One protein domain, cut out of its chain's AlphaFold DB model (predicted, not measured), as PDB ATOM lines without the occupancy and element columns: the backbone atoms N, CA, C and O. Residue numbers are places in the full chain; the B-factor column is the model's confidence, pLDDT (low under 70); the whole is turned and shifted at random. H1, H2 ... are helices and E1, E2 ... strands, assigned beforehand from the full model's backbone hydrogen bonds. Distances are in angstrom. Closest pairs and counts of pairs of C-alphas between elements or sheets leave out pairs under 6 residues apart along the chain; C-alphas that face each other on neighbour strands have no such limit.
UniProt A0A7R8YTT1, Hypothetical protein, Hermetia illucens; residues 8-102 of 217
ATOM      1  N   PRO A   8     210.536 312.876 157.910       49.12
ATOM      2  CA  PRO A   8     210.343 313.005 159.347       49.12
ATOM      3  C   PRO A   8     210.440 311.618 159.986       49.12
ATOM      4  O   PRO A   8     209.871 310.654 159.478       49.12
ATOM      5  N   SER A   9     211.142 311.509 161.111       53.53
ATOM      6  CA  SER A   9     211.328 310.261 161.872       53.53
ATOM      7  C   SER A   9     210.009 309.547 162.202       53.53
ATOM      8  O   SER A   9     209.985 308.326 162.314       53.53
ATOM      9  N   ALA A  10     208.896 310.282 162.260       50.06
ATOM     10  CA  ALA A  10     207.548 309.734 162.389       50.06
ATOM     11  C   ALA A  10     207.115 308.851 161.197       50.06
ATOM     12  O   ALA A  10     206.431 307.855 161.402       50.06
ATOM     13  N   PHE A  11     207.540 309.153 159.965       50.84
ATOM     14  CA  PHE A  11     207.164 308.388 158.768       50.84
ATOM     15  C   PHE A  11     207.803 306.992 158.739       50.84
ATOM     16  O   PHE A  11     207.140 306.030 158.363       50.84
ATOM     17  N   LEU A  12     209.052 306.865 159.209       53.25
ATOM     18  CA  LEU A  12     209.741 305.571 159.330       53.25
ATOM     19  C   LEU A  12     209.117 304.679 160.419       53.25
ATOM     20  O   LEU A  12     209.083 303.457 160.271       53.25
ATOM     21  N   ILE A  13     208.582 305.289 161.482       57.41
ATOM     22  CA  ILE A  13     207.877 304.587 162.567       57.41
ATOM     23  C   ILE A  13     206.491 304.115 162.103       57.41
ATOM     24  O   ILE A  13     206.081 303.004 162.417       57.41
ATOM     25  N   ILE A  14     205.772 304.909 161.305       56.06
ATOM     26  CA  ILE A  14     204.460 304.510 160.771       56.06
ATOM     27  C   ILE A  14     204.604 303.310 159.827       56.06
ATOM     28  O   ILE A  14     203.863 302.337 159.958       56.06
ATOM     29  N   THR A  15     205.599 303.315 158.933       55.34
ATOM     30  CA  THR A  15     205.845 302.177 158.032       55.34
ATOM     31  C   THR A  15     206.274 300.918 158.781       55.34
ATOM     32  O   THR A  15     205.871 299.826 158.393       55.34
ATOM     33  N   SER A  16     207.033 301.036 159.876       62.81
ATOM     34  CA  SER A  16     207.425 299.870 160.672       62.81
ATOM     35  C   SER A  16     206.257 299.312 161.489       62.81
ATOM     36  O   SER A  16     206.081 298.102 161.523       62.81
ATOM     37  N   VAL A  17     205.394 300.154 162.066       58.38
ATOM     38  CA  VAL A  17     204.200 299.704 162.805       58.38
ATOM     39  C   VAL A  17     203.174 299.054 161.871       58.38
ATOM     40  O   VAL A  17     202.627 298.007 162.217       58.38
ATOM     41  N   SER A  18     202.948 299.600 160.672       59.81
ATOM     42  CA  SER A  18     202.063 298.990 159.669       59.81
ATOM     43  C   SER A  18     202.598 297.651 159.153       59.81
ATOM     44  O   SER A  18     201.839 296.683 159.121       59.81
ATOM     45  N   VAL A  19     203.897 297.555 158.843       62.94
ATOM     46  CA  VAL A  19     204.536 296.307 158.381       62.94
ATOM     47  C   VAL A  19     204.579 295.256 159.492       62.94
ATOM     48  O   VAL A  19     204.289 294.091 159.241       62.94
ATOM     49  N   MET A  20     204.836 295.646 160.743       59.09
ATOM     50  CA  MET A  20     204.752 294.740 161.896       59.09
ATOM     51  C   MET A  20     203.311 294.309 162.192       59.09
ATOM     52  O   MET A  20     203.091 293.200 162.670       59.09
ATOM     53  N   CYS A  21     202.310 295.148 161.907       52.53
ATOM     54  CA  CYS A  21     200.904 294.765 162.018       52.53
ATOM     55  C   CYS A  21     200.516 293.769 160.921       52.53
ATOM     56  O   CYS A  21     199.884 292.765 161.223       52.53
ATOM     57  N   GLN A  22     200.963 293.985 159.683       54.28
ATOM     58  CA  GLN A  22     200.754 293.063 158.564       54.28
ATOM     59  C   GLN A  22     201.452 291.719 158.796       54.28
ATOM     60  O   GLN A  22     200.816 290.685 158.633       54.28
ATOM     61  N   LEU A  23     202.710 291.720 159.253       57.12
ATOM     62  CA  LEU A  23     203.460 290.498 159.550       57.12
ATOM     63  C   LEU A  23     202.902 289.764 160.775       57.12
ATOM     64  O   LEU A  23     202.671 288.568 160.690       57.12
ATOM     65  N   ALA A  24     202.597 290.456 161.879       53.31
ATOM     66  CA  ALA A  24     202.022 289.815 163.066       53.31
ATOM     67  C   ALA A  24     200.591 289.300 162.840       53.31
ATOM     68  O   ALA A  24     200.217 288.287 163.420       53.31
ATOM     69  N   ASN A  25     199.789 289.974 162.006       52.34
ATOM     70  CA  ASN A  25     198.467 289.483 161.614       52.34
ATOM     71  C   ASN A  25     198.591 288.249 160.703       52.34
ATOM     72  O   ASN A  25     197.826 287.309 160.847       52.34
ATOM     73  N   TYR A  26     199.610 288.181 159.838       52.53
ATOM     74  CA  TYR A  26     199.862 287.000 159.002       52.53
ATOM     75  C   TYR A  26     200.297 285.765 159.812       52.53
ATOM     76  O   TYR A  26     199.996 284.639 159.420       52.53
ATOM     77  N   THR A  27     200.968 285.955 160.955       52.53
ATOM     78  CA  THR A  27     201.417 284.847 161.817       52.53
ATOM     79  C   THR A  27     200.345 284.343 162.790       52.53
ATOM     80  O   THR A  27     200.372 283.176 163.155       52.53
ATOM     81  N   LEU A  28     199.385 285.178 163.210       53.75
ATOM     82  CA  LEU A  28     198.420 284.834 164.274       53.75
ATOM     83  C   LEU A  28     197.114 284.165 163.797       53.75
ATOM     84  O   LEU A  28     196.393 283.614 164.629       53.75
ATOM     85  N   ILE A  29     196.797 284.186 162.496       54.91
ATOM     86  CA  ILE A  29     195.537 283.619 161.963       54.91
ATOM     87  C   ILE A  29     195.703 282.154 161.501       54.91
ATOM     88  O   ILE A  29     194.728 281.413 161.458       54.91
ATOM     89  N   ASN A  30     196.930 281.699 161.220       61.19
ATOM     90  CA  ASN A  30     197.186 280.387 160.599       61.19
ATOM     91  C   ASN A  30     197.552 279.258 161.577       61.19
ATOM     92  O   ASN A  30     197.953 278.180 161.146       61.19
ATOM     93  N   GLU A  31     197.437 279.466 162.888       74.62
ATOM     94  CA  GLU A  31     197.695 278.390 163.848       74.62
ATOM     95  C   GLU A  31     196.412 277.606 164.140       74.62
ATOM     96  O   GLU A  31     195.571 278.034 164.942       74.62
ATOM     97  N   CYS A  32     196.280 276.450 163.490       86.69
ATOM     98  CA  CYS A  32     195.272 275.443 163.809       86.69
ATOM     99  C   CYS A  32     195.636 274.751 165.130       86.69
ATOM    100  O   CYS A  32     196.765 274.296 165.294       86.69
ATOM    101  N   VAL A  33     194.689 274.653 166.068       90.69
ATOM    102  CA  VAL A  33     194.923 274.027 167.383       90.69
ATOM    103  C   VAL A  33     194.857 272.503 167.269       90.69
ATOM    104  O   VAL A  33     195.819 271.810 167.590       90.69
ATOM    105  N   TYR A  34     193.736 271.983 166.756       91.31
ATOM    106  CA  TYR A  34     193.515 270.553 166.516       91.31
ATOM    107  C   TYR A  34     193.277 270.279 165.026       91.31
ATOM    108  O   TYR A  34     192.211 269.818 164.615       91.31
ATOM    109  N   GLY A  35     194.267 270.600 164.196       90.44
ATOM    110  CA  GLY A  35     194.194 270.391 162.753       90.44
ATOM    111  C   GLY A  35     195.496 270.721 162.040       90.44
ATOM    112  O   GLY A  35     196.516 270.997 162.671       90.44
ATOM    113  N   GLN A  36     195.442 270.712 160.715       90.81
ATOM    114  CA  GLN A  36     196.552 271.068 159.835       90.81
ATOM    115  C   GLN A  36     196.165 272.231 158.918       90.81
ATOM    116  O   GLN A  36     195.002 272.380 158.551       90.81
ATOM    117  N   VAL A  37     197.140 273.044 158.520       88.62
ATOM    118  CA  VAL A  37     196.902 274.144 157.576       88.62
ATOM    119  C   VAL A  37     196.808 273.584 156.157       88.62
ATOM    120  O   VAL A  37     197.746 272.957 155.667       88.62
ATOM    121  N   LEU A  38     195.697 273.852 155.478       86.31
ATOM    122  CA  LEU A  38     195.452 273.498 154.084       86.31
ATOM    123  C   LEU A  38     194.904 274.718 153.332       86.31
ATOM    124  O   LEU A  38     193.858 275.251 153.686       86.31
ATOM    125  N   ASN A  39     195.595 275.166 152.279       84.94
ATOM    126  CA  ASN A  39     195.162 276.279 151.416       84.94
ATOM    127  C   ASN A  39     194.743 277.553 152.180       84.94
ATOM    128  O   ASN A  39     193.719 278.156 151.867       84.94
ATOM    129  N   ASN A  40     195.531 277.968 153.178       81.12
ATOM    130  CA  ASN A  40     195.239 279.119 154.052       81.12
ATOM    131  C   ASN A  40     193.969 278.962 154.914       81.12
ATOM    132  O   ASN A  40     193.407 279.951 155.376       81.12
ATOM    133  N   THR A  41     193.519 277.728 155.132       83.50
ATOM    134  CA  THR A  41     192.420 277.367 156.039       83.50
ATOM    135  C   THR A  41     192.848 276.210 156.938       83.50
ATOM    136  O   THR A  41     193.856 275.558 156.661       83.50
ATOM    137  N   CYS A  42     192.116 275.948 158.018       88.75
ATOM    138  CA  CYS A  42     192.384 274.799 158.877       88.75
ATOM    139  C   CYS A  42     191.549 273.580 158.465       88.75
ATOM    140  O   CYS A  42     190.323 273.640 158.410       88.75
ATOM    141  N   ASP A  43     192.222 272.459 158.216       91.19
ATOM    142  CA  ASP A  43     191.616 271.137 158.070       91.19
ATOM    143  C   ASP A  43     191.633 270.435 159.436       91.19
ATOM    144  O   ASP A  43     192.689 270.020 159.925       91.19
ATOM    145  N   CYS A  44     190.468 270.354 160.082       93.12
ATOM    146  CA  CYS A  44     190.358 269.893 161.463       93.12
ATOM    147  C   CYS A  44     190.479 268.377 161.598       93.12
ATOM    148  O   CYS A  44     190.000 267.599 160.764       93.12
ATOM    149  N   TYR A  45     191.092 267.947 162.700       94.00
ATOM    150  CA  TYR A  45     191.070 266.550 163.114       94.00
ATOM    151  C   TYR A  45     189.664 266.129 163.554       94.00
ATOM    152  O   TYR A  45     188.795 266.955 163.842       94.00
ATOM    153  N   SER A  46     189.432 264.815 163.600       95.19
ATOM    154  CA  SER A  46     188.149 264.258 164.025       95.19
ATOM    155  C   SER A  46     187.753 264.754 165.415       95.19
ATOM    156  O   SER A  46     188.542 264.688 166.356       95.19
ATOM    157  N   GLY A  47     186.517 265.229 165.539       94.62
ATOM    158  CA  GLY A  47     185.969 265.736 166.790       94.62
ATOM    159  C   GLY A  47     186.201 267.213 167.069       94.62
ATOM    160  O   GLY A  47     185.816 267.657 168.154       94.62
ATOM    161  N   PHE A  48     186.768 267.963 166.121       95.00
ATOM    162  CA  PHE A  48     186.989 269.402 166.237       95.00
ATOM    163  C   PHE A  48     186.482 270.175 165.009       95.00
ATOM    164  O   PHE A  48     186.398 269.638 163.903       95.00
ATOM    165  N   THR A  49     186.135 271.444 165.221       92.56
ATOM    166  CA  THR A  49     185.605 272.385 164.227       92.56
ATOM    167  C   THR A  49     185.963 273.840 164.577       92.56
ATOM    168  O   THR A  49     186.661 274.108 165.563       92.56
ATOM    169  N   GLY A  50     185.500 274.778 163.752       89.69
ATOM    170  CA  GLY A  50     185.792 276.210 163.815       89.69
ATOM    171  C   GLY A  50     187.004 276.606 162.969       89.69
ATOM    172  O   GLY A  50     187.812 275.760 162.592       89.69
ATOM    173  N   ASP A  51     187.162 277.906 162.714       88.12
ATOM    174  CA  ASP A  51     188.191 278.453 161.806       88.12
ATOM    175  C   ASP A  51     189.628 278.059 162.186       88.12
ATOM    176  O   ASP A  51     190.511 278.002 161.333       88.12
ATOM    177  N   ARG A  52     189.860 277.766 163.473       88.56
ATOM    178  CA  ARG A  52     191.153 277.329 164.028       88.56
ATOM    179  C   ARG A  52     191.123 275.920 164.622       88.56
ATOM    180  O   ARG A  52     192.057 275.543 165.333       88.56
ATOM    181  N   CYS A  53     190.063 275.149 164.388       92.12
ATOM    182  CA  CYS A  53     189.865 273.818 164.974       92.12
ATOM    183  C   CYS A  53     189.974 273.803 166.505       92.12
ATOM    184  O   CYS A  53     190.528 272.873 167.082       92.12
ATOM    185  N   ASN A  54     189.519 274.863 167.171       91.81
ATOM    186  CA  ASN A  54     189.597 275.024 168.624       91.81
ATOM    187  C   ASN A  54     188.273 274.706 169.334       91.81
ATOM    188  O   ASN A  54     188.195 274.797 170.558       91.81
ATOM    189  N   GLN A  55     187.231 274.351 168.586       92.44
ATOM    190  CA  GLN A  55     185.926 273.994 169.124       92.44
ATOM    191  C   GLN A  55     185.739 272.487 168.998       92.44
ATOM    192  O   GLN A  55     186.041 271.913 167.956       92.44
ATOM    193  N   LYS A  56     185.239 271.831 170.047       93.94
ATOM    194  CA  LYS A  56     184.778 270.442 169.927       93.94
ATOM    195  C   LYS A  56     183.548 270.391 169.025       93.94
ATOM    196  O   LYS A  56     182.830 271.386 168.908       93.94
ATOM    197  N   CYS A  57     183.292 269.237 168.416       93.94
ATOM    198  CA  CYS A  57     182.055 269.051 167.668       93.94
ATOM    199  C   CYS A  57     180.821 269.355 168.531       93.94
ATOM    200  O   CYS A  57     180.822 269.032 169.724       93.94
ATOM    201  N   PRO A  58     179.785 269.989 167.949       91.94
ATOM    202  CA  PRO A  58     178.533 270.215 168.650       91.94
ATOM    203  C   PRO A  58     177.893 268.886 169.064       91.94
ATOM    204  O   PRO A  58     178.200 267.826 168.509       91.94
ATOM    205  N   VAL A  59     176.994 268.964 170.046       88.44
ATOM    206  CA  VAL A  59     176.237 267.804 170.534       88.44
ATOM    207  C   VAL A  59     175.579 267.092 169.350       88.44
ATOM    208  O   VAL A  59     175.175 267.729 168.375       88.44
ATOM    209  N   ASP A  60     175.541 265.765 169.424       88.62
ATOM    210  CA  ASP A  60     175.022 264.879 168.382       88.62
ATOM    211  C   ASP A  60     175.824 264.851 167.072       88.62
ATOM    212  O   ASP A  60     175.330 264.367 166.052       88.62
ATOM    213  N   THR A  61     177.077 265.317 167.069       92.88
ATOM    214  CA  THR A  61     177.965 265.197 165.903       92.88
ATOM    215  C   THR A  61     179.367 264.725 166.268       92.88
ATOM    216  O   THR A  61     179.858 264.955 167.374       92.88
ATOM    217  N   PHE A  62     180.027 264.054 165.326       94.62
ATOM    218  CA  PHE A  62     181.364 263.509 165.510       94.62
ATOM    219  C   PHE A  62     182.137 263.384 164.191       94.62
ATOM    220  O   PHE A  62     181.627 263.648 163.095       94.62
ATOM    221  N   GLY A  63     183.400 262.970 164.299       91.81
ATOM    222  CA  GLY A  63     184.259 262.691 163.153       91.81
ATOM    223  C   GLY A  63     184.879 263.947 162.536       91.81
ATOM    224  O   GLY A  63     184.878 265.029 163.128       91.81
ATOM    225  N   LYS A  64     185.485 263.794 161.354       91.50
ATOM    226  CA  LYS A  64     186.205 264.883 160.679       91.50
ATOM    227  C   LYS A  64     185.242 266.010 160.302       91.50
ATOM    228  O   LYS A  64     184.223 265.753 159.660       91.50
ATOM    229  N   ASN A  65     185.568 267.240 160.705       84.94
ATOM    230  CA  ASN A  65     184.733 268.431 160.504       84.94
ATOM    231  C   ASN A  65     183.283 268.281 161.018       84.94
ATOM    232  O   ASN A  65     182.392 268.981 160.544       84.94
ATOM    233  N   CYS A  66     183.029 267.360 161.959       92.06
ATOM    234  CA  CYS A  66     181.708 267.112 162.553       92.06
ATOM    235  C   CYS A  66     180.606 266.751 161.538       92.06
ATOM    236  O   CYS A  66     179.433 267.062 161.737       92.06
ATOM    237  N   LEU A  67     180.982 266.110 160.428       91.00
ATOM    238  CA  LEU A  67     180.050 265.761 159.349       91.00
ATOM    239  C   LEU A  67     179.189 264.529 159.657       91.00
ATOM    240  O   LEU A  67     178.233 264.257 158.931       91.00
ATOM    241  N   GLN A  68     179.526 263.764 160.697       93.94
ATOM    242  CA  GLN A  68     178.786 262.566 161.087       93.94
ATOM    243  C   GLN A  68     177.860 262.891 162.255       93.94
ATOM    244  O   GLN A  68     178.240 263.635 163.156       93.94
ATOM    245  N   LYS A  69     176.644 262.341 162.236       92.94
ATOM    246  CA  LYS A  69     175.653 262.532 163.299       92.94
ATOM    247  C   LYS A  69     175.651 261.350 164.251       92.94
ATOM    248  O   LYS A  69     175.649 260.203 163.812       92.94
ATOM    249  N   CYS A  70     175.600 261.639 165.541       92.44
ATOM    250  CA  CYS A  70     175.274 260.655 166.552       92.44
ATOM    251  C   CYS A  70     173.755 260.492 166.590       92.44
ATOM    252  O   CYS A  70     173.023 261.469 166.718       92.44
ATOM    253  N   GLU A  71     173.283 259.255 166.496       90.62
ATOM    254  CA  GLU A  71     171.871 258.933 166.681       90.62
ATOM    255  C   GLU A  71     171.697 258.327 168.075       90.62
ATOM    256  O   GLU A  71     172.060 257.159 168.278       90.62
ATOM    257  N   PRO A  72     171.226 259.107 169.068       85.81
ATOM    258  CA  PRO A  72     171.077 258.596 170.416       85.81
ATOM    259  C   PRO A  72     170.038 257.470 170.448       85.81
ATOM    260  O   PRO A  72     168.938 257.599 169.915       85.81
ATOM    261  N   LYS A  73     170.405 256.347 171.071       86.56
ATOM    262  CA  LYS A  73     169.542 255.167 171.238       86.56
ATOM    263  C   LYS A  73     168.898 255.116 172.617       86.56
ATOM    264  O   LYS A  73     167.804 254.576 172.751       86.56
ATOM    265  N   PHE A  74     169.576 255.674 173.615       88.38
ATOM    266  CA  PHE A  74     169.162 255.692 175.014       88.38
ATOM    267  C   PHE A  74     169.207 257.123 175.568       88.38
ATOM    268  O   PHE A  74     169.833 257.999 174.978       88.38
ATOM    269  N   GLU A  75     168.527 257.372 176.687       86.31
ATOM    270  CA  GLU A  75     168.367 258.721 177.255       86.31
ATOM    271  C   GLU A  75     169.609 259.200 178.030       86.31
ATOM    272  O   GLU A  75     169.970 260.372 177.969       86.31
ATOM    273  N   HIS A  76     170.313 258.293 178.716       90.19
ATOM    274  CA  HIS A  76     171.459 258.624 179.574       90.19
ATOM    275  C   HIS A  76     172.795 258.207 178.959       90.19
ATOM    276  O   HIS A  76     173.635 257.603 179.626       90.19
ATOM    277  N   GLN A  77     172.988 258.516 177.680       90.56
ATOM    278  CA  GLN A  77     174.241 258.267 176.972       90.56
ATOM    279  C   GLN A  77     174.807 259.557 176.381       90.56
ATOM    280  O   GLN A  77     174.065 260.462 175.996       90.56
ATOM    281  N   THR A  78     176.123 259.597 176.234       90.69
ATOM    282  CA  THR A  78     176.848 260.661 175.550       90.69
ATOM    283  C   THR A  78     177.607 260.093 174.361       90.69
ATOM    284  O   THR A  78     178.087 258.958 174.393       90.69
ATOM    285  N   CYS A  79     177.685 260.873 173.287       91.94
ATOM    286  CA  CYS A  79     178.433 260.507 172.095       91.94
ATOM    287  C   CYS A  79     179.835 261.110 172.151       91.94
ATOM    288  O   CYS A  79     180.002 262.320 172.334       91.94
ATOM    289  N   ASN A  80     180.856 260.286 171.949       93.00
ATOM    290  CA  ASN A  80     182.227 260.753 171.864       93.00
ATOM    291  C   ASN A  80     182.428 261.567 170.577       93.00
ATOM    292  O   ASN A  80     182.323 261.040 169.471       93.00
ATOM    293  N   HIS A  81     182.782 262.844 170.720       92.12
ATOM    294  CA  HIS A  81     182.959 263.757 169.589       92.12
ATOM    295  C   HIS A  81     184.030 263.297 168.575       92.12
ATOM    296  O   HIS A  81     183.943 263.635 167.398       92.12
ATOM    297  N   VAL A  82     185.033 262.512 168.985       93.44
ATOM    298  CA  VAL A  82     186.105 262.026 168.096       93.44
ATOM    299  C   VAL A  82     185.697 260.743 167.378       93.44
ATOM    300  O   VAL A  82     185.852 260.648 166.160       93.44
ATOM    301  N   THR A  83     185.208 259.749 168.124       91.94
ATOM    302  CA  THR A  83     184.999 258.380 167.619       91.94
ATOM    303  C   THR A  83     183.554 258.071 167.240       91.94
ATOM    304  O   THR A  83     183.328 257.135 166.477       91.94
ATOM    305  N   GLY A  84     182.582 258.814 167.774       90.62
ATOM    306  CA  GLY A  84     181.154 258.506 167.659       90.62
ATOM    307  C   GLY A  84     180.685 257.347 168.536       90.62
ATOM    308  O   GLY A  84     179.546 256.906 168.408       90.62
ATOM    309  N   ALA A  85     181.552 256.817 169.404       90.38
ATOM    310  CA  ALA A  85     181.171 255.779 170.354       90.38
ATOM    311  C   ALA A  85     180.232 256.349 171.425       90.38
ATOM    312  O   ALA A  85     180.394 257.495 171.846       90.38
ATOM    313  N   PHE A  86     179.271 255.539 171.871       91.00
ATOM    314  CA  PHE A  86     178.364 255.911 172.950       91.00
ATOM    315  C   PHE A  86     178.841 255.346 174.281       91.00
ATOM    316  O   PHE A  86     179.166 254.164 174.380       91.00
ATOM    317  N   GLU A  87     178.832 256.196 175.300       91.00
ATOM    318  CA  GLU A  87     179.149 255.852 176.684       91.00
ATOM    319  C   GLU A  87     177.998 256.303 177.586       91.00
ATOM    320  O   GLU A  87     177.340 257.304 177.295       91.00
ATOM    321  N   CYS A  88     177.726 255.567 178.666       91.75
ATOM    322  CA  CYS A  88     176.716 255.995 179.629       91.75
ATOM    323  C   CYS A  88     177.171 257.264 180.355       91.75
ATOM    324  O   CYS A  88     178.352 257.432 180.668       91.75
ATOM    325  N   ASN A  89     176.222 258.154 180.634       91.19
ATOM    326  CA  ASN A  89     176.486 259.358 181.406       91.19
ATOM    327  C   ASN A  89     177.020 258.985 182.799       91.19
ATOM    328  O   ASN A  89     176.629 257.949 183.346       91.19
ATOM    329  N   PRO A  90     177.868 259.829 183.413       89.94
ATOM    330  CA  PRO A  90     178.344 259.593 184.771       89.94
ATOM    331  C   PRO A  90     177.175 259.327 185.729       89.94
ATOM    332  O   PRO A  90     176.212 260.093 185.764       89.94
ATOM    333  N   GLY A  91     177.246 258.227 186.482       90.06
ATOM    334  CA  GLY A  91     176.164 257.804 187.375       90.06
ATOM    335  C   GLY A  91     175.107 256.899 186.731       90.06
ATOM    336  O   GLY A  91     174.118 256.588 187.395       90.06
ATOM    337  N   TYR A  92     175.286 256.470 185.477       90.62
ATOM    338  CA  TYR A  92     174.416 255.512 184.793       90.62
ATOM    339  C   TYR A  92     175.198 254.288 184.305       90.62
ATOM    340  O   TYR A  92     176.305 254.402 183.781       90.62
ATOM    341  N   GLU A  93     174.606 253.108 184.459       89.75
ATOM    342  CA  GLU A  93     175.149 251.815 184.049       89.75
ATOM    343  C   GLU A  93     174.050 250.907 183.466       89.75
ATOM    344  O   GLU A  93     172.863 251.243 183.463       89.75
ATOM    345  N   GLY A  94     174.456 249.751 182.940       89.25
ATOM    346  CA  GLY A  94     173.568 248.804 182.262       89.25
ATOM    347  C   GLY A  94     173.668 248.856 180.731       89.25
ATOM    348  O   GLY A  94     174.286 249.761 180.170       89.25
ATOM    349  N   PRO A  95     173.096 247.863 180.029       87.81
ATOM    350  CA  PRO A  95     173.189 247.739 178.572       87.81
ATOM    351  C   PRO A  95     172.484 248.868 177.806       87.81
ATOM    352  O   PRO A  95     172.774 249.064 176.627       87.81
ATOM    353  N   GLN A  96     171.565 249.592 178.450       89.94
ATOM    354  CA  GLN A  96     170.826 250.721 177.883       89.94
ATOM    355  C   GLN A  96     170.986 251.999 178.726       89.94
ATOM    356  O   GLN A  96     170.202 252.935 178.576       89.94
ATOM    357  N   CYS A  97     171.990 252.057 179.611       91.38
ATOM    358  CA  CYS A  97     172.211 253.172 180.539       91.38
ATOM    359  C   CYS A  97     170.957 253.527 181.368       91.38
ATOM    360  O   CYS A  97     170.668 254.693 181.646       91.38
ATOM    361  N   GLU A  98     170.163 252.522 181.723       92.06
ATOM    362  CA  GLU A  98     168.876 252.674 182.396       92.06
ATOM    363  C   GLU A  98     168.987 252.618 183.927       92.06
ATOM    364  O   GLU A  98     168.082 253.067 184.633       92.06
ATOM    365  N   GLN A  99     170.094 252.092 184.456       91.06
ATOM    366  CA  GLN A  99     170.305 251.915 185.890       91.06
ATOM    367  C   GLN A  99     171.152 253.066 186.425       91.06
ATOM    368  O   GLN A  99     172.238 253.320 185.918       91.06
ATOM    369  N   ARG A 100     170.689 253.763 187.471       87.88
ATOM    370  CA  ARG A 100     171.559 254.705 188.189       87.88
ATOM    371  C   ARG A 100     172.586 253.916 188.989       87.88
ATOM    372  O   ARG A 100     172.212 253.170 189.892       87.88
ATOM    373  N   SER A 101     173.861 254.113 188.689       82.69
ATOM    374  CA  SER A 101     174.945 253.556 189.481       82.69
ATOM    375  C   SER A 101     175.116 254.407 190.738       82.69
ATOM    376  O   SER A 101     175.534 255.559 190.656       82.69
ATOM    377  N   SER A 102     174.852 253.844 191.918       71.12
ATOM    378  CA  SER A 102     175.084 254.501 193.223       71.12
ATOM    379  C   SER A 102     176.568 254.643 193.589       71.12
ATOM    380  O   SER A 102     176.910 254.887 194.743       71.12
TER     381      SER A 102
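What this domain is: This is residues 8 to 102 of the 217 residues of the protein "Hypothetical protein" of Hermetia illucens (UniProt A0A7R8YTT1). With little regular structure, this is a thin rod: two small antiparallel hairpins, E1-E2 and E3-E4, set among loops along a narrow body, with H1 sticking out at one end. The printed part has 95 residues, 34 in named elements, ordered H1 E1 E2 E3 E4; the class is mixed. It is extended, with a radius of gyration of the C-alphas of 22.2 A and spans of 78 by 30 by 13 A.

How they stand to each other: Look first at E1, residues 35 to 38, and E2, residues 41 to 44, a hairpin at 145 degrees, with N 38 and O 41 2.8 A apart. The hairpin of E3, residues 77 to 79, and E4, residues 86 to 88, has N 78 and O 87 at 2.8 A; E2 and E3 are apart. In H1, residues 9 to 28, every O i to N i+4 pair is within hydrogen-bond range.

Where its parts are: Find C-alpha 9 at (211.328, 310.261, 161.872); H1 runs 28.6 A from there. E1 spans 9.3 A, E2 9.5 A, E3 6.8 A and E4 6.9 A, ending at C-alpha 88 (176.716, 255.995, 179.629).

The domain as a whole: The C-alphas of Pro 8 and Gln 99, the farthest apart, are 77.7 A apart. The printed part has no cut; the link E2 to E3 is long, and residues 8 to 30 have pLDDT under 70.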